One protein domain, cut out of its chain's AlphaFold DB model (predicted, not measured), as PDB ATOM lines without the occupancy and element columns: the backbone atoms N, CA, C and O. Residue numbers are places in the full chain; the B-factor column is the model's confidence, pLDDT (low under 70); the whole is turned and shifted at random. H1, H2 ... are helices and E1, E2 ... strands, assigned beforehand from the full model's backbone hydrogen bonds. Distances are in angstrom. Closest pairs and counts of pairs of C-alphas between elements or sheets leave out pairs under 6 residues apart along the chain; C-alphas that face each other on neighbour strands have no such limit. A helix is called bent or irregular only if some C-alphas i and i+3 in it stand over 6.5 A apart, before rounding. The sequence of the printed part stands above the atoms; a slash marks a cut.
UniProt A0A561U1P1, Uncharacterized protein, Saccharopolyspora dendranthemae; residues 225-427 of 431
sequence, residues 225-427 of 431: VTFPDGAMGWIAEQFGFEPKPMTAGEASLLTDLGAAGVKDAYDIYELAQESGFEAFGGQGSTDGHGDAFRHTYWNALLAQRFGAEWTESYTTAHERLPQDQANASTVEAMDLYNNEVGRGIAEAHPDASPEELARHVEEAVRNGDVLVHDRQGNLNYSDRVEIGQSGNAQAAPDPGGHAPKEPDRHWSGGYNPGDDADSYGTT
ATOM      1  N   VAL A 225      24.914  62.814 -18.145       93.12
ATOM      2  CA  VAL A 225      25.806  62.943 -19.300       93.12
ATOM      3  C   VAL A 225      25.748  61.671 -20.144       93.12
ATOM      4  O   VAL A 225      25.189  60.659 -19.735       93.12
ATOM      5  N   THR A 226      26.292  61.714 -21.358       90.69
ATOM      6  CA  THR A 226      26.514  60.507 -22.168       90.69
ATOM      7  C   THR A 226      27.972  60.105 -22.023       90.69
ATOM      8  O   THR A 226      28.834  60.958 -22.191       90.69
ATOM      9  N   PHE A 227      28.258  58.838 -21.736       87.25
ATOM     10  CA  PHE A 227      29.621  58.350 -21.541       87.25
ATOM     11  C   PHE A 227      29.873  57.041 -22.314       87.25
ATOM     12  O   PHE A 227      28.965  56.210 -22.397       87.25
ATOM     13  N   PRO A 228      31.088  56.826 -22.855       83.06
ATOM     14  CA  PRO A 228      32.183  57.795 -22.916       83.06
ATOM     15  C   PRO A 228      31.903  58.904 -23.943       83.06
ATOM     16  O   PRO A 228      31.366  58.645 -25.019       83.06
ATOM     17  N   ASP A 229      32.287  60.142 -23.626       77.69
ATOM     18  CA  ASP A 229      32.220  61.283 -24.545       77.69
ATOM     19  C   ASP A 229      33.611  61.865 -24.858       77.69
ATOM     20  O   ASP A 229      34.653  61.381 -24.406       77.69
ATOM     21  N   GLY A 230      33.638  62.888 -25.719       73.50
ATOM     22  CA  GLY A 230      34.822  63.707 -25.973       73.50
ATOM     23  C   GLY A 230      36.100  62.909 -26.262       73.50
ATOM     24  O   GLY A 230      36.159  62.102 -27.190       73.50
ATOM     25  N   ALA A 231      37.144  63.163 -25.466       64.62
ATOM     26  CA  ALA A 231      38.461  62.538 -25.603       64.62
ATOM     27  C   ALA A 231      38.502  61.057 -25.180       64.62
ATOM     28  O   ALA A 231      39.505  60.403 -25.445       64.62
ATOM     29  N   MET A 232      37.440  60.532 -24.561       67.62
ATOM     30  CA  MET A 232      37.278  59.112 -24.228       67.62
ATOM     31  C   MET A 232      36.407  58.375 -25.257       67.62
ATOM     32  O   MET A 232      36.395  57.150 -25.270       67.62
ATOM     33  N   GLY A 233      35.739  59.081 -26.177       68.00
ATOM     34  CA  GLY A 233      34.871  58.473 -27.196       68.00
ATOM     35  C   GLY A 233      35.578  57.471 -28.122       68.00
ATOM     36  O   GLY A 233      34.953  56.535 -28.610       68.00
ATOM     37  N   TRP A 234      36.899  57.586 -28.304       71.19
ATOM     38  CA  TRP A 234      37.672  56.582 -29.051       71.19
ATOM     39  C   TRP A 234      37.700  55.209 -28.353       71.19
ATOM     40  O   TRP A 234      37.897  54.200 -29.022       71.19
ATOM     41  N   ILE A 235      37.491  55.145 -27.030       68.25
ATOM     42  CA  ILE A 235      37.398  53.888 -26.267       68.25
ATOM     43  C   ILE A 235      36.122  53.144 -26.655       68.25
ATOM     44  O   ILE A 235      36.174  51.933 -26.855       68.25
ATOM     45  N   ALA A 236      35.006  53.861 -26.837       67.81
ATOM     46  CA  ALA A 236      33.766  53.278 -27.347       67.81
ATOM     47  C   ALA A 236      33.967  52.626 -28.722       67.81
ATOM     48  O   ALA A 236      33.566  51.483 -28.928       67.81
ATOM     49  N   GLU A 237      34.677  53.294 -29.632       67.44
ATOM     50  CA  GLU A 237      34.987  52.740 -30.958       67.44
ATOM     51  C   GLU A 237      35.965  51.552 -30.906       67.44
ATOM     52  O   GLU A 237      35.817  50.598 -31.668       67.44
ATOM     53  N   GLN A 238      36.962  51.594 -30.015       66.75
ATOM     54  CA  GLN A 238      38.030  50.592 -29.932       66.75
ATOM     55  C   GLN A 238      37.612  49.307 -29.206       66.75
ATOM     56  O   GLN A 238      38.060  48.221 -29.576       66.75
ATOM     57  N   PHE A 239      36.790  49.425 -28.163       67.19
ATOM     58  CA  PHE A 239      36.376  48.306 -27.310       67.19
ATOM     59  C   PHE A 239      34.906  47.916 -27.497       67.19
ATOM     60  O   PHE A 239      34.461  46.948 -26.894       67.19
ATOM     61  N   GLY A 240      34.175  48.615 -28.373       69.19
ATOM     62  CA  GLY A 240      32.790  48.289 -28.705       69.19
ATOM     63  C   GLY A 240      31.768  48.760 -27.670       69.19
ATOM     64  O   GLY A 240      30.665  48.224 -27.648       69.19
ATOM     65  N   PHE A 241      32.101  49.748 -26.832       74.00
ATOM     66  CA  PHE A 241      31.132  50.314 -25.893       74.00
ATOM     67  C   PHE A 241      30.133  51.201 -26.623       74.00
ATOM     68  O   PHE A 241      30.504  52.157 -27.304       74.00
ATOM     69  N   GLU A 242      28.848  50.922 -26.444       76.25
ATOM     70  CA  GLU A 242      27.807  51.865 -26.834       76.25
ATOM     71  C   GLU A 242      27.748  52.996 -25.797       76.25
ATOM     72  O   GLU A 242      27.662  52.702 -24.602       76.25
ATOM     73  N   PRO A 243      27.792  54.280 -26.207       83.06
ATOM     74  CA  PRO A 243      27.642  55.382 -25.269       83.06
ATOM     75  C   PRO A 243      26.296  55.307 -24.544       83.06
ATOM     76  O   PRO A 243      25.245  55.217 -25.186       83.06
ATOM     77  N   LYS A 244      26.321  55.368 -23.212       85.25
ATOM     78  CA  LYS A 244      25.130  55.264 -22.359       85.25
ATOM     79  C   LYS A 244      24.911  56.547 -21.558       85.25
ATOM     80  O   LYS A 244      25.887  57.218 -21.208       85.25
ATOM     81  N   PRO A 245      23.649  56.916 -21.280       90.56
ATOM     82  CA  PRO A 245      23.361  57.951 -20.302       90.56
ATOM     83  C   PRO A 245      23.757  57.462 -18.902       90.56
ATOM     84  O   PRO A 245      23.439  56.334 -18.539       90.56
ATOM     85  N   MET A 246      24.428  58.315 -18.132       92.38
ATOM     86  CA  MET A 246      24.790  58.084 -16.728       92.38
ATOM     87  C   MET A 246      24.888  59.413 -15.979       92.38
ATOM     88  O   MET A 246      24.882  60.471 -16.616       92.38
ATOM     89  N   THR A 247      24.978  59.391 -14.651       93.31
ATOM     90  CA  THR A 247      25.182  60.630 -13.886       93.31
ATOM     91  C   THR A 247      26.576  61.209 -14.153       93.31
ATOM     92  O   THR A 247      27.519  60.507 -14.526       93.31
ATOM     93  N   ALA A 248      26.727  62.524 -14.012       91.94
ATOM     94  CA  ALA A 248      28.006  63.193 -14.229       91.94
ATOM     95  C   ALA A 248      29.097  62.715 -13.251       91.94
ATOM     96  O   ALA A 248      30.258  62.591 -13.639       91.94
ATOM     97  N   GLY A 249      28.730  62.426 -12.003       90.25
ATOM     98  CA  GLY A 249      29.594  61.843 -10.985       90.25
ATOM     99  C   GLY A 249      30.032  60.427 -11.350       90.25
ATOM    100  O   GLY A 249      31.219  60.123 -11.239       90.25
ATOM    101  N   GLU A 250      29.116  59.604 -11.876       91.62
ATOM    102  CA  GLU A 250      29.437  58.273 -12.406       91.62
ATOM    103  C   GLU A 250      30.494  58.373 -13.522       91.62
ATOM    104  O   GLU A 250      31.549  57.734 -13.458       91.62
ATOM    105  N   ALA A 251      30.270  59.253 -14.502       90.38
ATOM    106  CA  ALA A 251      31.199  59.479 -15.609       90.38
ATOM    107  C   ALA A 251      32.562  60.029 -15.153       90.38
ATOM    108  O   ALA A 251      33.601  59.660 -15.712       90.38
ATOM    109  N   SER A 252      32.583  60.907 -14.145       88.50
ATOM    110  CA  SER A 252      33.822  61.463 -13.591       88.50
ATOM    111  C   SER A 252      34.681  60.373 -12.951       88.50
ATOM    112  O   SER A 252      35.877  60.295 -13.233       88.50
ATOM    113  N   LEU A 253      34.075  59.498 -12.145       88.56
ATOM    114  CA  LEU A 253      34.778  58.396 -11.481       88.56
ATOM    115  C   LEU A 253      35.327  57.371 -12.478       88.56
ATOM    116  O   LEU A 253      36.445  56.894 -12.302       88.56
ATOM    117  N   LEU A 254      34.586  57.073 -13.551       88.25
ATOM    118  CA  LEU A 254      35.074  56.222 -14.641       88.25
ATOM    119  C   LEU A 254      36.217  56.874 -15.420       88.25
ATOM    120  O   LEU A 254      37.189  56.208 -15.772       88.25
ATOM    121  N   THR A 255      36.125  58.179 -15.682       84.69
ATOM    122  CA  THR A 255      37.183  58.925 -16.376       84.69
ATOM    123  C   THR A 255      38.504  58.847 -15.613       84.69
ATOM    124  O   THR A 255      39.551  58.633 -16.231       84.69
ATOM    125  N   ASP A 256      38.452  58.940 -14.281       83.88
ATOM    126  CA  ASP A 256      39.628  58.869 -13.411       83.88
ATOM    127  C   ASP A 256      40.346  57.507 -13.466       83.88
ATOM    128  O   ASP A 256      41.555  57.456 -13.248       83.88
ATOM    129  N   LEU A 257      39.662  56.411 -13.828       80.62
ATOM    130  CA  LEU A 257      40.292  55.089 -13.982       80.62
ATOM    131  C   LEU A 257      41.160  54.958 -15.247       80.62
ATOM    132  O   LEU A 257      41.985  54.046 -15.361       80.62
ATOM    133  N   GLY A 258      40.946  55.827 -16.240       80.56
ATOM    134  CA  GLY A 258      41.516  55.680 -17.576       80.56
ATOM    135  C   GLY A 258      40.940  54.495 -18.369       80.56
ATOM    136  O   GLY A 258      40.111  53.719 -17.900       80.56
ATOM    137  N   ALA A 259      41.381  54.344 -19.622       80.62
ATOM    138  CA  ALA A 259      40.726  53.461 -20.596       80.62
ATOM    139  C   ALA A 259      40.632  51.984 -20.182       80.62
ATOM    140  O   ALA A 259      39.637  51.325 -20.471       80.62
ATOM    141  N   ALA A 260      41.669  51.462 -19.528       79.75
ATOM    142  CA  ALA A 260      41.706  50.060 -19.142       79.75
ATOM    143  C   ALA A 260      40.816  49.775 -17.918       79.75
ATOM    144  O   ALA A 260      40.176  48.733 -17.886       79.75
ATOM    145  N   GLY A 261      40.702  50.706 -16.963       83.31
ATOM    146  CA  GLY A 261      39.773  50.554 -15.841       83.31
ATOM    147  C   GLY A 261      38.317  50.780 -16.241       83.31
ATOM    148  O   GLY A 261      37.447  50.052 -15.777       83.31
ATOM    149  N   VAL A 262      38.055  51.689 -17.190       85.88
ATOM    150  CA  VAL A 262      36.737  51.800 -17.839       85.88
ATOM    151  C   VAL A 262      36.342  50.470 -18.474       85.88
ATOM    152  O   VAL A 262      35.219  50.015 -18.281       85.88
ATOM    153  N   LYS A 263      37.266  49.826 -19.202       83.56
ATOM    154  CA  LYS A 263      36.994  48.535 -19.835       83.56
ATOM    155  C   LYS A 263      36.588  47.475 -18.807       83.56
ATOM    156  O   LYS A 263      35.573  46.818 -18.994       83.56
ATOM    157  N   ASP A 264      37.340  47.356 -17.721       85.94
ATOM    158  CA  ASP A 264      37.046  46.383 -16.670       85.94
ATOM    159  C   ASP A 264      35.730  46.673 -15.944       85.94
ATOM    160  O   ASP A 264      34.981  45.743 -15.664       85.94
ATOM    161  N   ALA A 265      35.405  47.942 -15.677       89.25
ATOM    162  CA  ALA A 265      34.122  48.306 -15.078       89.25
ATOM    163  C   ALA A 265      32.936  47.907 -15.979       89.25
ATOM    164  O   ALA A 265      31.932  47.393 -15.484       89.25
ATOM    165  N   TYR A 266      33.069  48.082 -17.300       88.00
ATOM    166  CA  TYR A 266      32.070  47.620 -18.267       88.00
ATOM    167  C   TYR A 266      31.975  46.091 -18.338       88.00
ATOM    168  O   TYR A 266      30.864  45.567 -18.291       88.00
ATOM    169  N   ASP A 267      33.102  45.379 -18.413       87.38
ATOM    170  CA  ASP A 267      33.114  43.909 -18.426       87.38
ATOM    171  C   ASP A 267      32.445  43.346 -17.153       87.38
ATOM    172  O   ASP A 267      31.650  42.409 -17.220       87.38
ATOM    173  N   ILE A 268      32.721  43.952 -15.991       92.06
ATOM    174  CA  ILE A 268      32.103  43.602 -14.704       92.06
ATOM    175  C   ILE A 268      30.589  43.845 -14.728       92.06
ATOM    176  O   ILE A 268      29.824  43.002 -14.258       92.06
ATOM    177  N   TYR A 269      30.139  44.971 -15.290       90.19
ATOM    178  CA  TYR A 269      28.713  45.261 -15.444       90.19
ATOM    179  C   TYR A 269      28.007  44.209 -16.316       90.19
ATOM    180  O   TYR A 269      26.940  43.716 -15.945       90.19
ATOM    181  N   GLU A 270      28.597  43.836 -17.455       89.25
ATOM    182  CA  GLU A 270      28.033  42.816 -18.350       89.25
ATOM    183  C   GLU A 270      27.981  41.438 -17.684       89.25
ATOM    184  O   GLU A 270      26.941  40.774 -17.727       89.25
ATOM    185  N   LEU A 271      29.054  41.046 -16.992       90.94
ATOM    186  CA  LEU A 271      29.111  39.784 -16.259       90.94
ATOM    187  C   LEU A 271      28.047  39.712 -15.156       90.94
ATOM    188  O   LEU A 271      27.393  38.678 -14.995       90.94
ATOM    189  N   ALA A 272      27.844  40.797 -14.404       92.62
ATOM    190  CA  ALA A 272      26.831  40.848 -13.354       92.62
ATOM    191  C   ALA A 272      25.404  40.751 -13.917       92.62
ATOM    192  O   ALA A 272      24.562  40.051 -13.347       92.62
ATOM    193  N   GLN A 273      25.146  41.403 -15.056       87.38
ATOM    194  CA  GLN A 273      23.867  41.326 -15.767       87.38
ATOM    195  C   GLN A 273      23.552  39.901 -16.242       87.38
ATOM    196  O   GLN A 273      22.455  39.395 -15.994       87.38
ATOM    197  N   GLU A 274      24.507  39.240 -16.902       89.38
ATOM    198  CA  GLU A 274      24.342  37.861 -17.379       89.38
ATOM    199  C   GLU A 274      24.139  36.893 -16.205       89.38
ATOM    200  O   GLU A 274      23.175  36.126 -16.186       89.38
ATOM    201  N   SER A 275      24.973  37.005 -15.166       89.25
ATOM    202  CA  SER A 275      24.934  36.108 -14.006       89.25
ATOM    203  C   SER A 275      23.630  36.229 -13.211       89.25
ATOM    204  O   SER A 275      23.070  35.215 -12.794       89.25
ATOM    205  N   GLY A 276      23.094  37.444 -13.034       84.19
ATOM    206  CA  GLY A 276      21.802  37.645 -12.368       84.19
ATOM    207  C   GLY A 276      20.631  37.042 -13.141       84.19
ATOM    208  O   GLY A 276      19.731  36.441 -12.547       84.19
ATOM    209  N   PHE A 277      20.669  37.130 -14.475       86.81
ATOM    210  CA  PHE A 277      19.686  36.468 -15.326       86.81
ATOM    211  C   PHE A 277      19.771  34.941 -15.202       86.81
ATOM    212  O   PHE A 277      18.737  34.280 -15.070       86.81
ATOM    213  N   GLU A 278      20.973  34.367 -15.211       89.06
ATOM    214  CA  GLU A 278      21.169  32.918 -15.117       89.06
ATOM    215  C   GLU A 278      20.787  32.350 -13.742       89.06
ATOM    216  O   GLU A 278      20.023  31.380 -13.679       89.06
ATOM    217  N   ALA A 279      21.242  32.973 -12.648       87.50
ATOM    218  CA  ALA A 279      21.059  32.482 -11.277       87.50
ATOM    219  C   ALA A 279      19.580  32.292 -10.892       87.50
ATOM    220  O   ALA A 279      19.220  31.354 -10.174       87.50
ATOM    221  N   PHE A 280      18.699  33.150 -11.416       87.00
ATOM    222  CA  PHE A 280      17.260  33.112 -11.135       87.00
ATOM    223  C   PHE A 280      16.402  32.815 -12.372       87.00
ATOM    224  O   PHE A 280      15.184  33.002 -12.342       87.00
ATOM    225  N   GLY A 281      16.997  32.317 -13.462       84.62
ATOM    226  CA  GLY A 281      16.272  31.914 -14.675       84.62
ATOM    227  C   GLY A 281      15.430  33.040 -15.291       84.62
ATOM    228  O   GLY A 281      14.303  32.804 -15.740       84.62
ATOM    229  N   GLY A 282      15.943  34.269 -15.237       80.81
ATOM    230  CA  GLY A 282      15.283  35.494 -15.683       80.81
ATOM    231  C   GLY A 282      14.134  35.979 -14.792       80.81
ATOM    232  O   GLY A 282      13.440  36.920 -15.167       80.81
ATOM    233  N   GLN A 283      13.891  35.349 -13.639       82.69
ATOM    234  CA  GLN A 283      12.866  35.793 -12.694       82.69
ATOM    235  C   GLN A 283      13.364  36.968 -11.851       82.69
ATOM    236  O   GLN A 283      14.480  36.949 -11.339       82.69
ATOM    237  N   GLY A 284      12.504  37.973 -11.664       81.94
ATOM    238  CA  GLY A 284      12.819  39.127 -10.826       81.94
ATOM    239  C   GLY A 284      13.995  39.950 -11.349       81.94
ATOM    240  O   GLY A 284      14.786  40.423 -10.546       81.94
ATOM    241  N   SER A 285      14.122  40.100 -12.673       83.81
ATOM    242  CA  SER A 285      15.162  40.908 -13.338       83.81
ATOM    243  C   SER A 285      15.023  42.424 -13.126       83.81
ATOM    244  O   SER A 285      15.791  43.197 -13.690       83.81
ATOM    245  N   THR A 286      13.981  42.837 -12.408       85.62
ATOM    246  CA  THR A 286      13.684  44.207 -11.994       85.62
ATOM    247  C   THR A 286      13.043  44.105 -10.618       85.62
ATOM    248  O   THR A 286      12.113  43.300 -10.459       85.62
ATOM    249  N   ASP A 287      13.559  44.852  -9.643       90.62
ATOM    250  CA  ASP A 287      13.040  44.947  -8.272       90.62
ATOM    251  C   ASP A 287      12.911  43.580  -7.552       90.62
ATOM    252  O   ASP A 287      12.148  43.416  -6.605       90.62
ATOM    253  N   GLY A 288      13.585  42.529  -8.031       92.44
ATOM    254  CA  GLY A 288      13.383  41.142  -7.596       92.44
ATOM    255  C   GLY A 288      14.689  40.399  -7.335       92.44
ATOM    256  O   GLY A 288      15.757  40.992  -7.310       92.44
ATOM    257  N   HIS A 289      14.633  39.075  -7.149       95.75
ATOM    258  CA  HIS A 289      15.823  38.290  -6.778       95.75
ATOM    259  C   HIS A 289      16.971  38.360  -7.796       95.75
ATOM    260  O   HIS A 289      18.126  38.427  -7.386       95.75
ATOM    261  N   GLY A 290      16.677  38.359  -9.101       94.44
ATOM    262  CA  GLY A 290      17.704  38.504 -10.141       94.44
ATOM    263  C   GLY A 290      18.341  39.897 -10.154       94.44
ATOM    264  O   GLY A 290      19.539  40.032 -10.387       94.44
ATOM    265  N   ASP A 291      17.545  40.921  -9.856       94.94
ATOM    266  CA  ASP A 291      17.968  42.313  -9.723       94.94
ATOM    267  C   ASP A 291      18.850  42.517  -8.483       94.94
ATOM    268  O   ASP A 291      19.974  43.002  -8.590       94.94
ATOM    269  N   ALA A 292      18.404  42.016  -7.327       96.88
ATOM    270  CA  ALA A 292      19.175  42.017  -6.090       96.88
ATOM    271  C   ALA A 292      20.515  41.292  -6.262       96.88
ATOM    272  O   ALA A 292      21.560  41.827  -5.899       96.88
ATOM    273  N   PHE A 293      20.508  40.116  -6.903       97.62
ATOM    274  CA  PHE A 293      21.740  39.413  -7.253       97.62
ATOM    275  C   PHE A 293      22.652  40.281  -8.117       97.62
ATOM    276  O   PHE A 293      23.841  40.385  -7.823       97.62
ATOM    277  N   ARG A 294      22.120  40.905  -9.175       96.62
ATOM    278  CA  ARG A 294      22.909  41.758 -10.069       96.62
ATOM    279  C   ARG A 294      23.592  42.879  -9.291       96.62
ATOM    280  O   ARG A 294      24.796  43.043  -9.448       96.62
ATOM    281  N   HIS A 295      22.854  43.625  -8.470       97.81
ATOM    282  CA  HIS A 295      23.390  44.756  -7.702       97.81
ATOM    283  C   HIS A 295      24.467  44.319  -6.704       97.81
ATOM    284  O   HIS A 295      25.569  44.880  -6.676       97.81
ATOM    285  N   THR A 296      24.190  43.256  -5.947       98.38
ATOM    286  CA  THR A 296      25.130  42.698  -4.972       98.38
ATOM    287  C   THR A 296      26.380  42.130  -5.651       98.38
ATOM    288  O   THR A 296      27.495  42.407  -5.213       98.38
ATOM    289  N   TYR A 297      26.244  41.396  -6.757       98.12
ATOM    290  CA  TYR A 297      27.387  40.815  -7.466       98.12
ATOM    291  C   TYR A 297      28.214  41.858  -8.219       98.12
ATOM    292  O   TYR A 297      29.442  41.818  -8.165       98.12
ATOM    293  N   TRP A 298      27.561  42.844  -8.838       98.00
ATOM    294  CA  TRP A 298      28.226  44.000  -9.435       98.00
ATOM    295  C   TRP A 298      29.103  44.719  -8.409       98.00
ATOM    296  O   TRP A 298      30.285  44.941  -8.660       98.00
ATOM    297  N   ASN A 299      28.572  44.987  -7.212       98.12
ATOM    298  CA  ASN A 299      29.345  45.615  -6.141       98.12
ATOM    299  C   ASN A 299      30.465  44.728  -5.603       98.12
ATOM    300  O   ASN A 299      31.534  45.248  -5.298       98.12
ATOM    301  N   ALA A 300      30.258  43.414  -5.506       96.50
ATOM    302  CA  ALA A 300      31.310  42.503  -5.071       96.50
ATOM    303  C   ALA A 300      32.500  42.506  -6.051       96.50
ATOM    304  O   ALA A 300      33.648  42.679  -5.640       96.50
ATOM    305  N   LEU A 301      32.231  42.397  -7.356       94.50
ATOM    306  CA  LEU A 301      33.264  42.421  -8.395       94.50
ATOM    307  C   LEU A 301      33.979  43.775  -8.472       94.50
ATOM    308  O   LEU A 301      35.208  43.823  -8.548       94.50
ATOM    309  N   LEU A 302      33.226  44.879  -8.429       93.50
ATOM    310  CA  LEU A 302      33.814  46.218  -8.416       93.50
ATOM    311  C   LEU A 302      34.668  46.438  -7.167       93.50
ATOM    312  O   LEU A 302      35.772  46.958  -7.289       93.50
ATOM    313  N   ALA A 303      34.218  46.003  -5.986       92.44
ATOM    314  CA  ALA A 303      34.978  46.160  -4.749       92.44
ATOM    315  C   ALA A 303      36.262  45.331  -4.759       92.44
ATOM    316  O   ALA A 303      37.307  45.831  -4.343       92.44
ATOM    317  N   GLN A 304      36.219  44.109  -5.294       86.00
ATOM    318  CA  GLN A 304      37.420  43.296  -5.473       86.00
ATOM    319  C   GLN A 304      38.390  43.932  -6.482       86.00
ATOM    320  O   GLN A 304      39.605  43.878  -6.296       86.00
ATOM    321  N   ARG A 305      37.869  44.564  -7.544       84.88
ATOM    322  CA  ARG A 305      38.690  45.154  -8.610       84.88
ATOM    323  C   ARG A 305      39.229  46.544  -8.282       84.88
ATOM    324  O   ARG A 305      40.361  46.844  -8.637       84.88
ATOM    325  N   PHE A 306      38.439  47.404  -7.658       85.88
ATOM    326  CA  PHE A 306      38.711  48.837  -7.500       85.88
ATOM    327  C   PHE A 306      38.692  49.298  -6.034       85.88
ATOM    328  O   PHE A 306      38.950  50.465  -5.752       85.88
ATOM    329  N   GLY A 307      38.415  48.396  -5.090       86.12
ATOM    330  CA  GLY A 307      38.289  48.704  -3.668       86.12
ATOM    331  C   GLY A 307      36.888  49.177  -3.270       86.12
ATOM    332  O   GLY A 307      36.127  49.724  -4.075       86.12
ATOM    333  N   ALA A 308      36.545  48.973  -1.995       86.31
ATOM    334  CA  ALA A 308      35.220  49.274  -1.454       86.31
ATOM    335  C   ALA A 308      34.878  50.777  -1.485       86.31
ATOM    336  O   ALA A 308      33.775  51.125  -1.891       86.31
ATOM    337  N   GLU A 309      35.825  51.666  -1.148       87.94
ATOM    338  CA  GLU A 309      35.594  53.127  -1.123       87.94
ATOM    339  C   GLU A 309      35.253  53.692  -2.517       87.94
ATOM    340  O   GLU A 309      34.319  54.486  -2.674       87.94
ATOM    341  N   TRP A 310      35.997  53.274  -3.551       90.19
ATOM    342  CA  TRP A 310      35.706  53.681  -4.928       90.19
ATOM    343  C   TRP A 310      34.364  53.109  -5.383       90.19
ATOM    344  O   TRP A 310      33.547  53.829  -5.953       90.19
ATOM    345  N   THR A 311      34.117  51.833  -5.080       93.06
ATOM    346  CA  THR A 311      32.885  51.142  -5.473       93.06
ATOM    347  C   THR A 311      31.658  51.783  -4.844       93.06
ATOM    348  O   THR A 311      30.667  51.997  -5.534       93.06
ATOM    349  N   GLU A 312      31.721  52.147  -3.564       93.75
ATOM    350  CA  GLU A 312      30.653  52.883  -2.889       93.75
ATOM    351  C   GLU A 312      30.394  54.219  -3.581       93.75
ATOM    352  O   GLU A 312      29.248  54.524  -3.891       93.75
ATOM    353  N   SER A 313      31.442  54.986  -3.889       91.88
ATOM    354  CA  SER A 313      31.306  56.291  -4.551       91.88
ATOM    355  C   SER A 313      30.690  56.163  -5.948       91.88
ATOM    356  O   SER A 313      29.783  56.917  -6.297       91.88
ATOM    357  N   TYR A 314      31.156  55.187  -6.733       93.31
ATOM    358  CA  TYR A 314      30.703  54.937  -8.102       93.31
ATOM    359  C   TYR A 314      29.261  54.434  -8.146       93.31
ATOM    360  O   TYR A 314      28.430  54.998  -8.855       93.31
ATOM    361  N   THR A 315      28.941  53.425  -7.339       94.81
ATOM    362  CA  THR A 315      27.596  52.833  -7.318       94.81
ATOM    363  C   THR A 315      26.595  53.750  -6.632       94.81
ATOM    364  O   THR A 315      25.453  53.820  -7.057       94.81
ATOM    365  N   THR A 316      27.021  54.557  -5.658       94.00
ATOM    366  CA  THR A 316      26.184  55.641  -5.134       94.00
ATOM    367  C   THR A 316      25.921  56.688  -6.208       94.00
ATOM    368  O   THR A 316      24.779  57.090  -6.373       94.00
ATOM    369  N   ALA A 317      26.936  57.130  -6.964       92.81
ATOM    370  CA  ALA A 317      26.735  58.093  -8.047       92.81
ATOM    371  C   ALA A 317      25.773  57.572  -9.126       92.81
ATOM    372  O   ALA A 317      25.009  58.373  -9.662       92.81
ATOM    373  N   HIS A 318      25.766  56.264  -9.393       93.25
ATOM    374  CA  HIS A 318      24.814  55.614 -10.298       93.25
ATOM    375  C   HIS A 318      23.351  55.844  -9.876       93.25
ATOM    376  O   HIS A 318      22.519  56.189 -10.713       93.25
ATOM    377  N   GLU A 319      23.061  55.765  -8.574       91.81
ATOM    378  CA  GLU A 319      21.702  55.938  -8.039       91.81
ATOM    379  C   GLU A 319      21.248  57.408  -7.947       91.81
ATOM    380  O   GLU A 319      20.066  57.686  -7.769       91.81
ATOM    381  N   ARG A 320      22.146  58.392  -8.126       91.81
ATOM    382  CA  ARG A 320      21.843  59.840  -7.991       91.81
ATOM    383  C   ARG A 320      21.123  60.436  -9.205       91.81
ATOM    384  O   ARG A 320      21.483  61.515  -9.697       91.81
ATOM    385  N   LEU A 321      20.113  59.742  -9.710       90.19
ATOM    386  CA  LEU A 321      19.346  60.152 -10.880       90.19
ATOM    387  C   LEU A 321      18.650  61.512 -10.651       90.19
ATOM    388  O   LEU A 321      18.221  61.826  -9.537       90.19
ATOM    389  N   PRO A 322      18.501  62.355 -11.693       88.00
ATOM    390  CA  PRO A 322      17.708  63.579 -11.599       88.00
ATOM    391  C   PRO A 322      16.268  63.299 -11.161       88.00
ATOM    392  O   PRO A 322      15.696  62.288 -11.551       88.00
ATOM    393  N   GLN A 323      15.634  64.226 -10.436       84.38
ATOM    394  CA  GLN A 323      14.287  64.024  -9.872       84.38
ATOM    395  C   GLN A 323      13.220  63.597 -10.899       84.38
ATOM    396  O   GLN A 323      12.279  62.886 -10.557       84.38
ATOM    397  N   ASP A 324      13.321  64.056 -12.148       84.06
ATOM    398  CA  ASP A 324      12.394  63.709 -13.231       84.06
ATOM    399  C   ASP A 324      12.636  62.311 -13.833       84.06
ATOM    400  O   ASP A 324      11.812  61.836 -14.616       84.06
ATOM    401  N   GLN A 325      13.737  61.663 -13.453       84.19
ATOM    402  CA  GLN A 325      14.155  60.314 -13.846       84.19
ATOM    403  C   GLN A 325      14.397  59.390 -12.639       84.19
ATOM    404  O   GLN A 325      14.760  58.236 -12.836       84.19
ATOM    405  N   ALA A 326      14.212  59.888 -11.414       83.12
ATOM    406  CA  ALA A 326      14.531  59.173 -10.190       83.12
ATOM    407  C   ALA A 326      13.653  57.931 -10.006       83.12
ATOM    408  O   ALA A 326      12.450  57.940 -10.301       83.12
ATOM    409  N   ASN A 327      14.278  56.876  -9.488       85.06
ATOM    410  CA  ASN A 327      13.599  55.649  -9.109       85.06
ATOM    411  C   ASN A 327      12.620  55.913  -7.954       85.06
ATOM    412  O   ASN A 327      12.701  56.917  -7.243       85.06
ATOM    413  N   ALA A 328      11.666  55.001  -7.755       88.62
ATOM    414  CA  ALA A 328      10.883  55.005  -6.523       88.62
ATOM    415  C   ALA A 328      11.844  54.925  -5.324       88.62
ATOM    416  O   ALA A 328      12.809  54.167  -5.383       88.62
ATOM    417  N   SER A 329      11.576  55.646  -4.229       88.19
ATOM    418  CA  SER A 329      12.498  55.674  -3.076       88.19
ATOM    419  C   SER A 329      12.811  54.277  -2.529       88.19
ATOM    420  O   SER A 329      13.923  53.996  -2.093       88.19
ATOM    421  N   THR A 330      11.849  53.354  -2.605       91.69
ATOM    422  CA  THR A 330      12.056  51.967  -2.182       91.69
ATOM    423  C   THR A 330      12.963  51.160  -3.115       91.69
ATOM    424  O   THR A 330      13.538  50.182  -2.656       91.69
ATOM    425  N   VAL A 331      13.080  51.535  -4.393       93.12
ATOM    426  CA  VAL A 331      14.021  50.932  -5.358       93.12
ATOM    427  C   VAL A 331      15.421  51.462  -5.102       93.12
ATOM    428  O   VAL A 331      16.321  50.667  -4.878       93.12
ATOM    429  N   GLU A 332      15.579  52.782  -4.973       93.19
ATOM    430  CA  GLU A 332      16.872  53.389  -4.622       93.19
ATOM    431  C   GLU A 332      17.440  52.801  -3.315       93.19
ATOM    432  O   GLU A 332      18.603  52.408  -3.257       93.19
ATOM    433  N   ALA A 333      16.601  52.639  -2.285       94.81
ATOM    434  CA  ALA A 333      17.019  52.006  -1.034       94.81
ATOM    435  C   ALA A 333      17.415  50.537  -1.193       94.81
ATOM    436  O   ALA A 333      18.375  50.093  -0.565       94.81
ATOM    437  N   MET A 334      16.663  49.777  -1.995       96.62
ATOM    438  CA  MET A 334      16.979  48.382  -2.293       96.62
ATOM    439  C   MET A 334      18.352  48.286  -2.953       96.62
ATOM    440  O   MET A 334      19.193  47.516  -2.491       96.62
ATOM    441  N   ASP A 335      18.583  49.088  -3.989       96.62
ATOM    442  CA  ASP A 335      19.810  49.067  -4.773       96.62
ATOM    443  C   ASP A 335      21.002  49.490  -3.920       96.62
ATOM    444  O   ASP A 335      21.969  48.737  -3.813       96.62
ATOM    445  N   LEU A 336      20.922  50.619  -3.210       96.38
ATOM    446  CA  LEU A 336      21.994  51.081  -2.323       96.38
ATOM    447  C   LEU A 336      22.305  50.079  -1.192       96.38
ATOM    448  O   LEU A 336      23.481  49.860  -0.885       96.38
ATOM    449  N   TYR A 337      21.288  49.445  -0.595       97.44
ATOM    450  CA  TYR A 337      21.480  48.418   0.437       97.44
ATOM    451  C   TYR A 337      22.144  47.162  -0.137       97.44
ATOM    452  O   TYR A 337      23.153  46.683   0.384       97.44
ATOM    453  N   ASN A 338      21.624  46.649  -1.252       98.25
ATOM    454  CA  ASN A 338      22.153  45.461  -1.919       98.25
ATOM    455  C   ASN A 338      23.579  45.693  -2.443       98.25
ATOM    456  O   ASN A 338      24.400  44.769  -2.417       98.25
ATOM    457  N   ASN A 339      23.885  46.924  -2.863       98.25
ATOM    458  CA  ASN A 339      25.219  47.379  -3.230       98.25
ATOM    459  C   ASN A 339      26.182  47.275  -2.029       98.25
ATOM    460  O   ASN A 339      27.271  46.718  -2.162       98.25
ATOM    461  N   GLU A 340      25.787  47.751  -0.840       97.75
ATOM    462  CA  GLU A 340      26.605  47.628   0.380       97.75
ATOM    463  C   GLU A 340      26.856  46.171   0.775       97.75
ATOM    464  O   GLU A 340      28.005  45.805   1.036       97.75
ATOM    465  N   VAL A 341      25.824  45.320   0.741       97.88
ATOM    466  CA  VAL A 341      25.977  43.878   1.004       97.88
ATOM    467  C   VAL A 341      27.015  43.263   0.058       97.88
ATOM    468  O   VAL A 341      27.871  42.494   0.495       97.88
ATOM    469  N   GLY A 342      27.005  43.653  -1.220       97.81
ATOM    470  CA  GLY A 342      27.974  43.195  -2.217       97.81
ATOM    471  C   GLY A 342      29.417  43.556  -1.873       97.81
ATOM    472  O   GLY A 342      30.302  42.699  -1.928       97.81
ATOM    473  N   ARG A 343      29.656  44.805  -1.451       97.31
ATOM    474  CA  ARG A 343      30.985  45.243  -0.992       97.31
ATOM    475  C   ARG A 343      31.442  44.440   0.229       97.31
ATOM    476  O   ARG A 343      32.577  43.969   0.249       97.31
ATOM    477  N   GLY A 344      30.544  44.199   1.187       94.44
ATOM    478  CA  GLY A 344      30.829  43.371   2.362       94.44
ATOM    479  C   GLY A 344      31.192  41.920   2.018       94.44
ATOM    480  O   GLY A 344      32.100  41.352   2.624       94.44
ATOM    481  N   ILE A 345      30.544  41.324   1.008       94.50
ATOM    482  CA  ILE A 345      30.889  39.978   0.517       94.50
ATOM    483  C   ILE A 345      32.312  39.960  -0.061       94.50
ATOM    484  O   ILE A 345      33.084  39.061   0.267       94.50
ATOM    485  N   ALA A 346      32.695  40.951  -0.871       90.88
ATOM    486  CA  ALA A 346      34.055  41.028  -1.409       90.88
ATOM    487  C   ALA A 346      35.116  41.205  -0.311       90.88
ATOM    488  O   ALA A 346      36.161  40.558  -0.357       90.88
ATOM    489  N   GLU A 347      34.843  42.023   0.709       88.50
ATOM    490  CA  GLU A 347      35.743  42.203   1.856       88.50
ATOM    491  C   GLU A 347      35.910  40.924   2.688       88.50
ATOM    492  O   GLU A 347      37.006  40.635   3.176       88.50
ATOM    493  N   ALA A 348      34.841  40.137   2.842       87.38
ATOM    494  CA  ALA A 348      34.884  38.851   3.535       87.38
ATOM    495  C   ALA A 348      35.589  37.753   2.713       87.38
ATOM    496  O   ALA A 348      36.110  36.790   3.287       87.38
ATOM    497  N   HIS A 349      35.621  37.902   1.387       85.00
ATOM    498  CA  HIS A 349      36.132  36.916   0.436       85.00
ATOM    499  C   HIS A 349      37.114  37.536  -0.581       85.00
ATOM    500  O   HIS A 349      36.886  37.437  -1.787       85.00
ATOM    501  N   PRO A 350      38.235  38.135  -0.133       82.88
ATOM    502  CA  PRO A 350      39.123  38.912  -1.006       82.88
ATOM    503  C   PRO A 350      39.762  38.082  -2.129       82.88
ATOM    504  O   PRO A 350      39.999  38.599  -3.219       82.88
ATOM    505  N   ASP A 351      39.989  36.787  -1.885       82.62
ATOM    506  CA  ASP A 351      40.636  35.859  -2.821       82.62
ATOM    507  C   ASP A 351      39.635  35.020  -3.643       82.62
ATOM    508  O   ASP A 351      40.045  34.107  -4.362       82.62
ATOM    509  N   ALA A 352      38.325  35.265  -3.511       82.56
ATOM    510  CA  ALA A 352      37.314  34.497  -4.234       82.56
ATOM    511  C   ALA A 352      37.370  34.783  -5.740       82.56
ATOM    512  O   ALA A 352      37.428  35.931  -6.172       82.56
ATOM    513  N   SER A 353      37.303  33.733  -6.555       87.06
ATOM    514  CA  SER A 353      37.044  33.867  -7.993       87.06
ATOM    515  C   SER A 353      35.679  34.523  -8.260       87.06
ATOM    516  O   SER A 353      34.793  34.457  -7.401       87.06
ATOM    517  N   PRO A 354      35.444  35.100  -9.455       90.00
ATOM    518  CA  PRO A 354      34.121  35.593  -9.841       90.00
ATOM    519  C   PRO A 354      33.010  34.553  -9.625       90.00
ATOM    520  O   PRO A 354      31.965  34.862  -9.060       90.00
ATOM    521  N   GLU A 355      33.254  33.284  -9.959       89.06
ATOM    522  CA  GLU A 355      32.294  32.196  -9.749       89.06
ATOM    523  C   GLU A 355      32.060  31.874  -8.263       89.06
ATOM    524  O   GLU A 355      30.974  31.441  -7.874       89.06
ATOM    525  N   GLU A 356      33.067  32.053  -7.406       88.44
ATOM    526  CA  GLU A 356      32.921  31.950  -5.950       88.44
ATOM    527  C   GLU A 356      32.124  33.118  -5.373       88.44
ATOM    528  O   GLU A 356      31.203  32.882  -4.591       88.44
ATOM    529  N   LEU A 357      32.413  34.350  -5.801       91.56
ATOM    530  CA  LEU A 357      31.645  35.530  -5.413       91.56
ATOM    531  C   LEU A 357      30.185  35.404  -5.848       91.56
ATOM    532  O   LEU A 357      29.296  35.622  -5.031       91.56
ATOM    533  N   ALA A 358      29.919  34.953  -7.076       94.62
ATOM    534  CA  ALA A 358      28.566  34.687  -7.557       94.62
ATOM    535  C   ALA A 358      27.815  33.699  -6.646       94.62
ATOM    536  O   ALA A 358      26.653  33.928  -6.316       94.62
ATOM    537  N   ARG A 359      28.474  32.630  -6.171       94.94
ATOM    538  CA  ARG A 359      27.865  31.679  -5.222       94.94
ATOM    539  C   ARG A 359      27.570  32.313  -3.865       94.94
ATOM    540  O   ARG A 359      26.486  32.095  -3.338       94.94
ATOM    541  N   HIS A 360      28.492  33.103  -3.317       96.12
ATOM    542  CA  HIS A 360      28.260  33.817  -2.056       96.12
ATOM    543  C   HIS A 360      27.113  34.826  -2.167       96.12
ATOM    544  O   HIS A 360      26.299  34.943  -1.253       96.12
ATOM    545  N   VAL A 361      26.995  35.504  -3.310       97.75
ATOM    546  CA  VAL A 361      25.870  36.402  -3.586       97.75
ATOM    547  C   VAL A 361      24.561  35.629  -3.726       97.75
ATOM    548  O   VAL A 361      23.556  36.030  -3.145       97.75
ATOM    549  N   GLU A 362      24.547  34.496  -4.434       96.56
ATOM    550  CA  GLU A 362      23.350  33.651  -4.519       96.56
ATOM    551  C   GLU A 362      22.903  33.169  -3.129       96.56
ATOM    552  O   GLU A 362      21.710  33.187  -2.821       96.56
ATOM    553  N   GLU A 363      23.848  32.771  -2.274       95.81
ATOM    554  CA  GLU A 363      23.585  32.395  -0.883       95.81
ATOM    555  C   GLU A 363      22.978  33.562  -0.093       95.81
ATOM    556  O   GLU A 363      21.936  33.372   0.533       95.81
ATOM    557  N   ALA A 364      23.549  34.768  -0.180       96.31
ATOM    558  CA  ALA A 364      23.017  35.965   0.478       96.31
ATOM    559  C   ALA A 364      21.577  36.288   0.026       96.31
ATOM    560  O   ALA A 364      20.696  36.564   0.847       96.31
ATOM    561  N   VAL A 365      21.299  36.163  -1.277       96.19
ATOM    562  CA  VAL A 365      19.951  36.346  -1.839       96.19
ATOM    563  C   VAL A 365      18.974  35.283  -1.333       96.19
ATOM    564  O   VAL A 365      17.808  35.570  -1.080       96.19
ATOM    565  N   ARG A 366      19.412  34.034  -1.172       93.06
ATOM    566  CA  ARG A 366      18.541  32.948  -0.690       93.06
ATOM    567  C   ARG A 366      18.322  32.980   0.820       93.06
ATOM    568  O   ARG A 366      17.270  32.538   1.277       93.06
ATOM    569  N   ASN A 367      19.296  33.481   1.574       91.19
ATOM    570  CA  ASN A 367      19.252  33.548   3.033       91.19
ATOM    571  C   ASN A 367      18.458  34.748   3.559       91.19
ATOM    572  O   ASN A 367      18.151  34.787   4.750       91.19
ATOM    573  N   GLY A 368      18.085  35.693   2.692       93.50
ATOM    574  CA  GLY A 368      17.361  36.882   3.122       93.50
ATOM    575  C   GLY A 368      18.269  38.002   3.609       93.50
ATOM    576  O   GLY A 368      17.815  38.807   4.420       93.50
ATOM    577  N   ASP A 369      19.523  38.045   3.157       94.88
ATOM    578  CA  ASP A 369      20.495  39.078   3.541       94.88
ATOM    579  C   ASP A 369      20.375  40.339   2.671       94.88
ATOM    580  O   ASP A 369      20.894  41.390   3.027       94.88
ATOM    581  N   VAL A 370      19.668  40.244   1.541       97.50
ATOM    582  CA  VAL A 370      19.404  41.342   0.593       97.50
ATOM    583  C   VAL A 370      17.909  41.637   0.495       97.50
ATOM    584  O   VAL A 370      17.071  40.826   0.917       97.50
ATOM    585  N   LEU A 371      17.568  42.769  -0.112       97.38
ATOM    586  CA  LEU A 371      16.199  43.245  -0.280       97.38
ATOM    587  C   LEU A 371      15.682  43.040  -1.703       97.38
ATOM    588  O   LEU A 371      16.445  43.061  -2.666       97.38
ATOM    589  N   VAL A 372      14.369  42.865  -1.813       96.75
ATOM    590  CA  VAL A 372      13.595  42.766  -3.058       96.75
ATOM    591  C   VAL A 372      12.218  43.390  -2.844       96.75
ATOM    592  O   VAL A 372      11.767  43.527  -1.704       96.75
ATOM    593  N   HIS A 373      11.486  43.683  -3.909       95.25
ATOM    594  CA  HIS A 373      10.079  44.057  -3.821       95.25
ATOM    595  C   HIS A 373       9.185  42.831  -3.963       95.25
ATOM    596  O   HIS A 373       9.376  41.973  -4.824       95.25
ATOM    597  N   ASP A 374       8.173  42.745  -3.105       93.12
ATOM    598  CA  ASP A 374       7.126  41.740  -3.213       93.12
ATOM    599  C   ASP A 374       6.184  42.025  -4.397       93.12
ATOM    600  O   ASP A 374       6.263  43.043  -5.086       93.12
ATOM    601  N   ARG A 375       5.226  41.127  -4.628       91.62
ATOM    602  CA  ARG A 375       4.250  41.235  -5.722       91.62
ATOM    603  C   ARG A 375       3.409  42.513  -5.668       91.62
ATOM    604  O   ARG A 375       2.813  42.898  -6.676       91.62
ATOM    605  N   GLN A 376       3.280  43.121  -4.494       90.00
ATOM    606  CA  GLN A 376       2.544  44.360  -4.279       90.00
ATOM    607  C   GLN A 376       3.433  45.603  -4.451       90.00
ATOM    608  O   GLN A 376       2.899  46.711  -4.423       90.00
ATOM    609  N   GLY A 377       4.737  45.433  -4.684       88.75
ATOM    610  CA  GLY A 377       5.702  46.518  -4.808       88.75
ATOM    611  C   GLY A 377       6.187  47.048  -3.457       88.75
ATOM    612  O   GLY A 377       6.678  48.177  -3.403       88.75
ATOM    613  N   ASN A 378       6.029  46.284  -2.366       91.38
ATOM    614  CA  ASN A 378       6.601  46.641  -1.067       91.38
ATOM    615  C   ASN A 378       8.000  46.046  -0.932       91.38
ATOM    616  O   ASN A 378       8.204  44.871  -1.234       91.38
ATOM    617  N   LEU A 379       8.935  46.836  -0.414       93.81
ATOM    618  CA  LEU A 379      10.284  46.376  -0.101       93.81
ATOM    619  C   LEU A 379      10.237  45.312   1.007       93.81
ATOM    620  O   LEU A 379       9.490  45.460   1.975       93.81
ATOM    621  N   ASN A 380      11.006  44.235   0.865       93.69
ATOM    622  CA  ASN A 380      11.091  43.139   1.823       93.69
ATOM    623  C   ASN A 380      12.449  42.431   1.750       93.69
ATOM    624  O   ASN A 380      13.161  42.545   0.758       93.69
ATOM    625  N   TYR A 381      12.788  41.647   2.774       94.69
ATOM    626  CA  TYR A 381      13.934  40.744   2.673       94.69
ATOM    627  C   TYR A 381      13.643  39.611   1.687       94.69
ATOM    628  O   TYR A 381      12.525  39.097   1.600       94.69
ATOM    629  N   SER A 382      14.668  39.227   0.936       95.50
ATOM    630  CA  SER A 382      14.596  38.265  -0.171       95.50
ATOM    631  C   SER A 382      14.081  36.872   0.212       95.50
ATOM    632  O   SER A 382      13.442  36.225  -0.617       95.50
ATOM    633  N   ASP A 383      14.251  36.429   1.461       93.69
ATOM    634  CA  ASP A 383      13.709  35.162   1.987       93.69
ATOM    635  C   ASP A 383      12.200  35.215   2.283       93.69
ATOM    636  O   ASP A 383      11.548  34.179   2.424       93.69
ATOM    637  N   ARG A 384      11.626  36.418   2.376       92.50
ATOM    638  CA  ARG A 384      10.197  36.641   2.639       92.50
ATOM    639  C   ARG A 384       9.372  36.767   1.359       92.50
ATOM    640  O   ARG A 384       8.146  36.842   1.434       92.50
ATOM    641  N   VAL A 385      10.022  36.761   0.196       93.19
ATOM    642  CA  VAL A 385       9.382  36.834  -1.121       93.19
ATOM    643  C   VAL A 385       9.728  35.579  -1.911       93.19
ATOM    644  O   VAL A 385      10.893  35.243  -2.100       93.19
ATOM    645  N   GLU A 386       8.712  34.871  -2.400       92.38
ATOM    646  CA  GLU A 386       8.940  33.724  -3.280       92.38
ATOM    647  C   GLU A 386       9.588  34.178  -4.598       92.38
ATOM    648  O   GLU A 386       9.177  35.172  -5.200       92.38
ATOM    649  N   ILE A 387      10.580  33.425  -5.081       89.31
ATOM    650  CA  ILE A 387      11.263  33.716  -6.351       89.31
ATOM    651  C   ILE A 387      10.236  33.816  -7.489       89.31
ATOM    652  O   ILE A 387       9.402  32.928  -7.680       89.31
ATOM    653  N   GLY A 388      10.299  34.908  -8.256       85.75
ATOM    654  CA  GLY A 388       9.360  35.199  -9.346       85.75
ATOM    655  C   GLY A 388       8.013  35.782  -8.897       85.75
ATOM    656  O   GLY A 388       7.126  35.965  -9.729       85.75
ATOM    657  N   GLN A 389       7.842  36.082  -7.606       89.69
ATOM    658  CA  GLN A 389       6.710  36.850  -7.078       89.69
ATOM    659  C   GLN A 389       7.092  38.301  -6.748       89.69
ATOM    660  O   GLN A 389       6.470  38.887  -5.866       89.69
ATOM    661  N   SER A 390       8.072  38.891  -7.438       88.06
ATOM    662  CA  SER A 390       8.350  40.327  -7.328       88.06
ATOM    663  C   SER A 390       7.385  41.166  -8.172       88.06
ATOM    664  O   SER A 390       6.750  40.676  -9.115       88.06
ATOM    665  N   GLY A 391       7.228  42.431  -7.799       85.06
ATOM    666  CA  GLY A 391       6.398  43.411  -8.488       85.06
ATOM    667  C   GLY A 391       7.044  44.790  -8.446       85.06
ATOM    668  O   GLY A 391       7.892  45.055  -7.604       85.06
ATOM    669  N   ASN A 392       6.631  45.671  -9.355       85.12
ATOM    670  CA  ASN A 392       7.248  46.990  -9.478       85.12
ATOM    671  C   ASN A 392       6.875  47.888  -8.297       85.12
ATOM    672  O   ASN A 392       5.696  47.971  -7.920       85.12
ATOM    673  N   ALA A 393       7.855  48.630  -7.792       86.44
ATOM    674  CA  ALA A 393       7.621  49.645  -6.779       86.44
ATOM    675  C   ALA A 393       6.640  50.738  -7.249       86.44
ATOM    676  O   ALA A 393       6.580  51.108  -8.423       86.44
ATOM    677  N   GLN A 394       5.862  51.280  -6.305       81.00
ATOM    678  CA  GLN A 394       4.885  52.355  -6.560       81.00
ATOM    679  C   GLN A 394       5.129  53.615  -5.721       81.00
ATOM    680  O   GLN A 394       4.345  54.564  -5.794       81.00
ATOM    681  N   ALA A 395       6.178  53.624  -4.895       82.56
ATOM    682  CA  ALA A 395       6.512  54.774  -4.068       82.56
ATOM    683  C   ALA A 395       6.927  55.974  -4.932       82.56
ATOM    684  O   ALA A 395       7.445  55.822  -6.038       82.56
ATOM    685  N   ALA A 396       6.691  57.181  -4.418       82.38
ATOM    686  CA  ALA A 396       7.268  58.371  -5.025       82.38
ATOM    687  C   ALA A 396       8.799  58.350  -4.838       82.38
ATOM    688  O   ALA A 396       9.266  57.812  -3.831       82.38
ATOM    689  N   PRO A 397       9.576  58.941  -5.760       81.38
ATOM    690  CA  PRO A 397      10.990  59.200  -5.520       81.38
ATOM    691  C   PRO A 397      11.185  60.058  -4.268       81.38
ATOM    692  O   PRO A 397      10.348  60.925  -3.980       81.38
ATOM    693  N   ASP A 398      12.276  59.841  -3.537       78.00
ATOM    694  CA  ASP A 398      12.582  60.668  -2.374       78.00
ATOM    695  C   ASP A 398      12.952  62.096  -2.829       78.00
ATOM    696  O   ASP A 398      13.643  62.274  -3.836       78.00
ATOM    697  N   PRO A 399      12.430  63.152  -2.178       65.25
ATOM    698  CA  PRO A 399      12.706  64.530  -2.576       65.25
ATOM    699  C   PRO A 399      14.066  65.058  -2.087       65.25
ATOM    700  O   PRO A 399      14.394  66.211  -2.388       65.25
ATOM    701  N   GLY A 400      14.839  64.290  -1.312       64.12
ATOM    702  CA  GLY A 400      16.163  64.692  -0.849       64.12
ATOM    703  C   GLY A 400      16.770  63.763   0.202       64.12
ATOM    704  O   GLY A 400      16.660  64.043   1.398       64.12
ATOM    705  N   GLY A 401      17.504  62.751  -0.266       71.31
ATOM    706  CA  GLY A 401      18.351  61.893   0.558       71.31
ATOM    707  C   GLY A 401      19.607  62.581   1.105       71.31
ATOM    708  O   GLY A 401      19.772  63.804   1.041       71.31
ATOM    709  N   HIS A 402      20.533  61.805   1.663       79.19
ATOM    710  CA  HIS A 402      21.797  62.351   2.144       79.19
ATOM    711  C   HIS A 402      22.702  62.731   0.964       79.19
ATOM    712  O   HIS A 402      22.825  62.001  -0.016       79.19
ATOM    713  N   ALA A 403      23.380  63.879   1.048       77.75
ATOM    714  CA  ALA A 403      24.434  64.192   0.090       77.75
ATOM    715  C   ALA A 403      25.612  63.237   0.345       77.75
ATOM    716  O   ALA A 403      26.152  63.263   1.459       77.75
ATOM    717  N   PRO A 404      26.003  62.387  -0.624       75.31
ATOM    718  CA  PRO A 404      27.156  61.514  -0.451       75.31
ATOM    719  C   PRO A 404      28.408  62.349  -0.187       75.31
ATOM    720  O   PRO A 404      28.519  63.487  -0.652       75.31
ATOM    721  N   LYS A 405      29.349  61.802   0.583       64.31
ATOM    722  CA  LYS A 405      30.646  62.457   0.757       64.31
ATOM    723  C   LYS A 405      31.349  62.452  -0.595       64.31
ATOM    724  O   LYS A 405      31.528  61.387  -1.176       64.31
ATOM    725  N   GLU A 406      31.739  63.631  -1.074       60.44
ATOM    726  CA  GLU A 406      32.677  63.715  -2.192       60.44
ATOM    727  C   GLU A 406      33.943  62.975  -1.767       60.44
ATOM    728  O   GLU A 406      34.436  63.211  -0.656       60.44
ATOM    729  N   PRO A 407      34.430  62.028  -2.566       56.47
ATOM    730  CA  PRO A 407      35.467  61.152  -2.082       56.47
ATOM    731  C   PRO A 407      36.779  61.955  -1.993       56.47
ATOM    732  O   PRO A 407      37.164  62.661  -2.921       56.47
ATOM    733  N   ASP A 408      37.454  61.899  -0.837       49.84
ATOM    734  CA  ASP A 408      38.589  62.774  -0.468       49.84
ATOM    735  C   ASP A 408      39.864  62.562  -1.325       49.84
ATOM    736  O   ASP A 408      40.924  63.127  -1.037       49.84
ATOM    737  N   ARG A 409      39.801  61.703  -2.348       58.50
ATOM    738  CA  ARG A 409      40.939  61.230  -3.148       58.50
ATOM    739  C   ARG A 409      40.676  61.460  -4.637       58.50
ATOM    740  O   ARG A 409      39.567  61.773  -5.035       58.50
ATOM    741  N   HIS A 410      41.707  61.326  -5.461       57.25
ATOM    742  CA  HIS A 410      41.572  61.211  -6.913       57.25
ATOM    743  C   HIS A 410      42.157  59.854  -7.327       57.25
ATOM    744  O   HIS A 410      43.256  59.501  -6.898       57.25
ATOM    745  N   TRP A 411      41.439  59.086  -8.151       56.91
ATOM    746  CA  TRP A 411      41.840  57.729  -8.583       56.91
ATOM    747  C   TRP A 411      42.725  57.753  -9.839       56.91
ATOM    748  O   TRP A 411      43.136  56.710 -10.341       56.91
ATOM    749  N   SER A 412      43.094  58.956 -10.291       50.62
ATOM    750  CA  SER A 412      43.848  59.258 -11.513       50.62
ATOM    751  C   SER A 412      45.316  58.791 -11.526       50.62
ATOM    752  O   SER A 412      46.039  59.071 -12.483       50.62
ATOM    753  N   GLY A 413      45.779  58.079 -10.488       45.59
ATOM    754  CA  GLY A 413      47.200  57.806 -10.237       45.59
ATOM    755  C   GLY A 413      47.695  56.366 -10.404       45.59
ATOM    756  O   GLY A 413      48.901  56.153 -10.301       45.59
ATOM    757  N   GLY A 414      46.840  55.387 -10.710       51.81
ATOM    758  CA  GLY A 414      47.332  54.076 -11.138       51.81
ATOM    759  C   GLY A 414      46.289  52.979 -11.075       51.81
ATOM    760  O   GLY A 414      46.074  52.336 -10.061       51.81
ATOM    761  N   TYR A 415      45.656  52.729 -12.205       53.56
ATOM    762  CA  TYR A 415      44.984  51.469 -12.445       53.56
ATOM    763  C   TYR A 415      46.043  50.427 -12.847       53.56
ATOM    764  O   TYR A 415      46.713  50.615 -13.868       53.56
ATOM    765  N   ASN A 416      46.231  49.362 -12.056       53.66
ATOM    766  CA  ASN A 416      47.090  48.243 -12.453       53.66
ATOM    767  C   ASN A 416      46.254  47.149 -13.149       53.66
ATOM    768  O   ASN A 416      45.456  46.492 -12.479       53.66
ATOM    769  N   PRO A 417      46.433  46.917 -14.465       52.84
ATOM    770  CA  PRO A 417      45.717  45.862 -15.180       52.84
ATOM    771  C   PRO A 417      46.157  44.433 -14.805       52.84
ATOM    772  O   PRO A 417      45.440  43.510 -15.162       52.84
ATOM    773  N   GLY A 418      47.296  44.258 -14.111       52.81
ATOM    774  CA  GLY A 418      47.752  43.025 -13.444       52.81
ATOM    775  C   GLY A 418      47.675  41.703 -14.233       52.81
ATOM    776  O   GLY A 418      46.639  41.049 -14.238       52.81
ATOM    777  N   ASP A 419      48.811  41.239 -14.771       46.25
ATOM    778  CA  ASP A 419      49.033  39.838 -15.198       46.25
ATOM    779  C   ASP A 419      49.540  38.935 -14.031       46.25
ATOM    780  O   ASP A 419      49.871  37.766 -14.253       46.25
ATOM    781  N   ASP A 420      49.637  39.434 -12.788       45.84
ATOM    782  CA  ASP A 420      50.063  38.671 -11.604       45.84
ATOM    783  C   ASP A 420      49.191  38.901 -10.355       45.84
ATOM    784  O   ASP A 420      48.623  39.968 -10.134       45.84
ATOM    785  N   ALA A 421      49.075  37.847  -9.537       43.84
ATOM    786  CA  ALA A 421      48.067  37.716  -8.482       43.84
ATOM    787  C   ALA A 421      48.229  38.666  -7.276       43.84
ATOM    788  O   ALA A 421      47.347  38.741  -6.426       43.84
ATOM    789  N   ASP A 422      49.347  39.390  -7.206       42.38
ATOM    790  CA  ASP A 422      49.755  40.181  -6.042       42.38
ATOM    791  C   ASP A 422      49.613  41.705  -6.265       42.38
ATOM    792  O   ASP A 422      50.060  42.497  -5.430       42.38
ATOM    793  N   SER A 423      49.021  42.158  -7.382       50.00
ATOM    794  CA  SER A 423      48.894  43.593  -7.689       50.00
ATOM    795  C   SER A 423      47.596  43.966  -8.421       50.00
ATOM    796  O   SER A 423      47.613  44.519  -9.520       50.00
ATOM    797  N   TYR A 424      46.454  43.691  -7.791       49.78
ATOM    798  CA  TYR A 424      45.136  44.045  -8.321       49.78
ATOM    799  C   TYR A 424      44.632  45.398  -7.794       49.78
ATOM    800  O   TYR A 424      44.564  45.615  -6.586       49.78
ATOM    801  N   GLY A 425      44.245  46.290  -8.713       55.06
ATOM    802  CA  GLY A 425      43.299  47.380  -8.450       55.06
ATOM    803  C   GLY A 425      43.796  48.817  -8.614       55.06
ATOM    804  O   GLY A 425      44.784  49.081  -9.307       55.06
ATOM    805  N   THR A 426      43.045  49.769  -8.043       51.12
ATOM    806  CA  THR A 426      43.404  51.197  -8.029       51.12
ATOM    807  C   THR A 426      44.496  51.444  -6.991       51.12
ATOM    808  O   THR A 426      44.324  51.130  -5.816       51.12
ATOM    809  N   THR A 427      45.614  52.036  -7.388       46.81
ATOM    810  CA  THR A 427      46.662  52.502  -6.480       46.81
ATOM    811  C   THR A 427      46.369  53.927  -6.025       46.81
ATOM    812  O   THR A 427      45.937  54.747  -6.837       46.81
TER     813      THR A 427
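AT A GLANCE: This is residues 225 to 427 of the 431 residues of an uncharacterized protein of Saccharopolyspora dendranthemae (UniProt A0A561U1P1). A crossed cluster of helices has H3 at its core: H2b and H5 pack on opposite sides of it, and H4 and H6 pack on two further sides. Two small strand pairs lie at the rim of this cluster, E1 and E2 beside H2a, and the hairpin E3 and E4 near the first residues of H3 and H5, while residues 382 to 427 run round the outside with no named element. The printed part has 203 residues, with six named helices and four named strands in the order E1 H1 E2 H2 H3 H4 H5 H6 E3 E4; H2 is bent, both two-stranded sheets are antiparallel, and the class is mostly helix. The whole is compact, with a radius of gyration of the C-alphas of 16.7 A and spans of 45 by 39 by 32 A.

HOW THE PARTS SIT: E1, residues 225 to 227, is the antiparallel neighbour of E2, residues 244 to 247; N 225 and O 246 are 2.8 A apart, within hydrogen-bond range, and so are N 227 and O 244 at 2.9 A. Between them in the chain is H1, residues 230 to 239, only just irregular: C-alphas 231 and 234 are 6.9 A apart. By its hydrogen bonds H2, residues 248 to 279, was assigned as one helix, but it is bent: C-alphas 256 and 259 are 9.1 A apart, and its arms H2a, residues 248 to 256, and H2b, residues 259 to 279, stand at a steep tilt of 61 degrees. H1 only just touches H2b, with 3 pairs of C-alphas within 8 A, closest at Ile 235 and Ala 259, 6.6 A. H3, residues 289 to 306, is the hub, touching four other helices. With H2b it forms a helical hairpin at a shallow tilt of 29 degrees, opposite ways, the closest C-alphas being those of Gly 276 and Gly 290, 4.7 A. H4, residues 308 to 319, touches H3 at residues 299 to 303 alone, with C-alphas 303 and 311 closest at 5.5 A, and it touches H2a, closest at Glu 250 and Ala 317, 5.1 A. H5, residues 329 to 348, touches H3 at a steep tilt of 48 degrees, the same way, with the C-alphas of Thr 296 and Gly 342 4.0 A apart. H4 and H5 form a helical hairpin at a shallow tilt of 17 degrees. H6, residues 354 to 367, touches H3, closest at the C-alphas of Tyr 297 and Val 361, 6.1 A, and is apart from H4. E3, residues 371 to 373, and E4, residues 379 to 381, form an antiparallel hairpin, with N 380 and O 372 within hydrogen-bond range at 2.8 A. Every O i to N i+4 pair is within hydrogen-bond range in H2a, H2b, H3, H4, H5 and H6; in H1 it is 3 of 6.

IN THESE COORDINATES: E1 begins at C-alpha 225, (25.806, 62.943, -19.300). From first to last C-alpha, H1 measures 15.5 A, H2a 12.4 A, H2b 30.2 A, H3 25.2 A, H4 16.4 A, H5 28.8 A and H6 19.8 A. H3 begins at C-alpha 289, (15.823, 38.290, -6.778). E4 ends at C-alpha 381, (13.934, 40.744, 2.673).

THE WHOLE: The two C-alphas farthest apart are those of Gln 376 and Asp 420, 48.4 A. The printed part has no cut, and no link between named elements is long. In the stretch after E4, residues 415 to 416 pair with residues 425 to 426, antiparallel. The mean pLDDT of the printed part is 84.0; it is under 70 at residues 231 to 233, 235 to 240, 399 to 400 and 405 to 427.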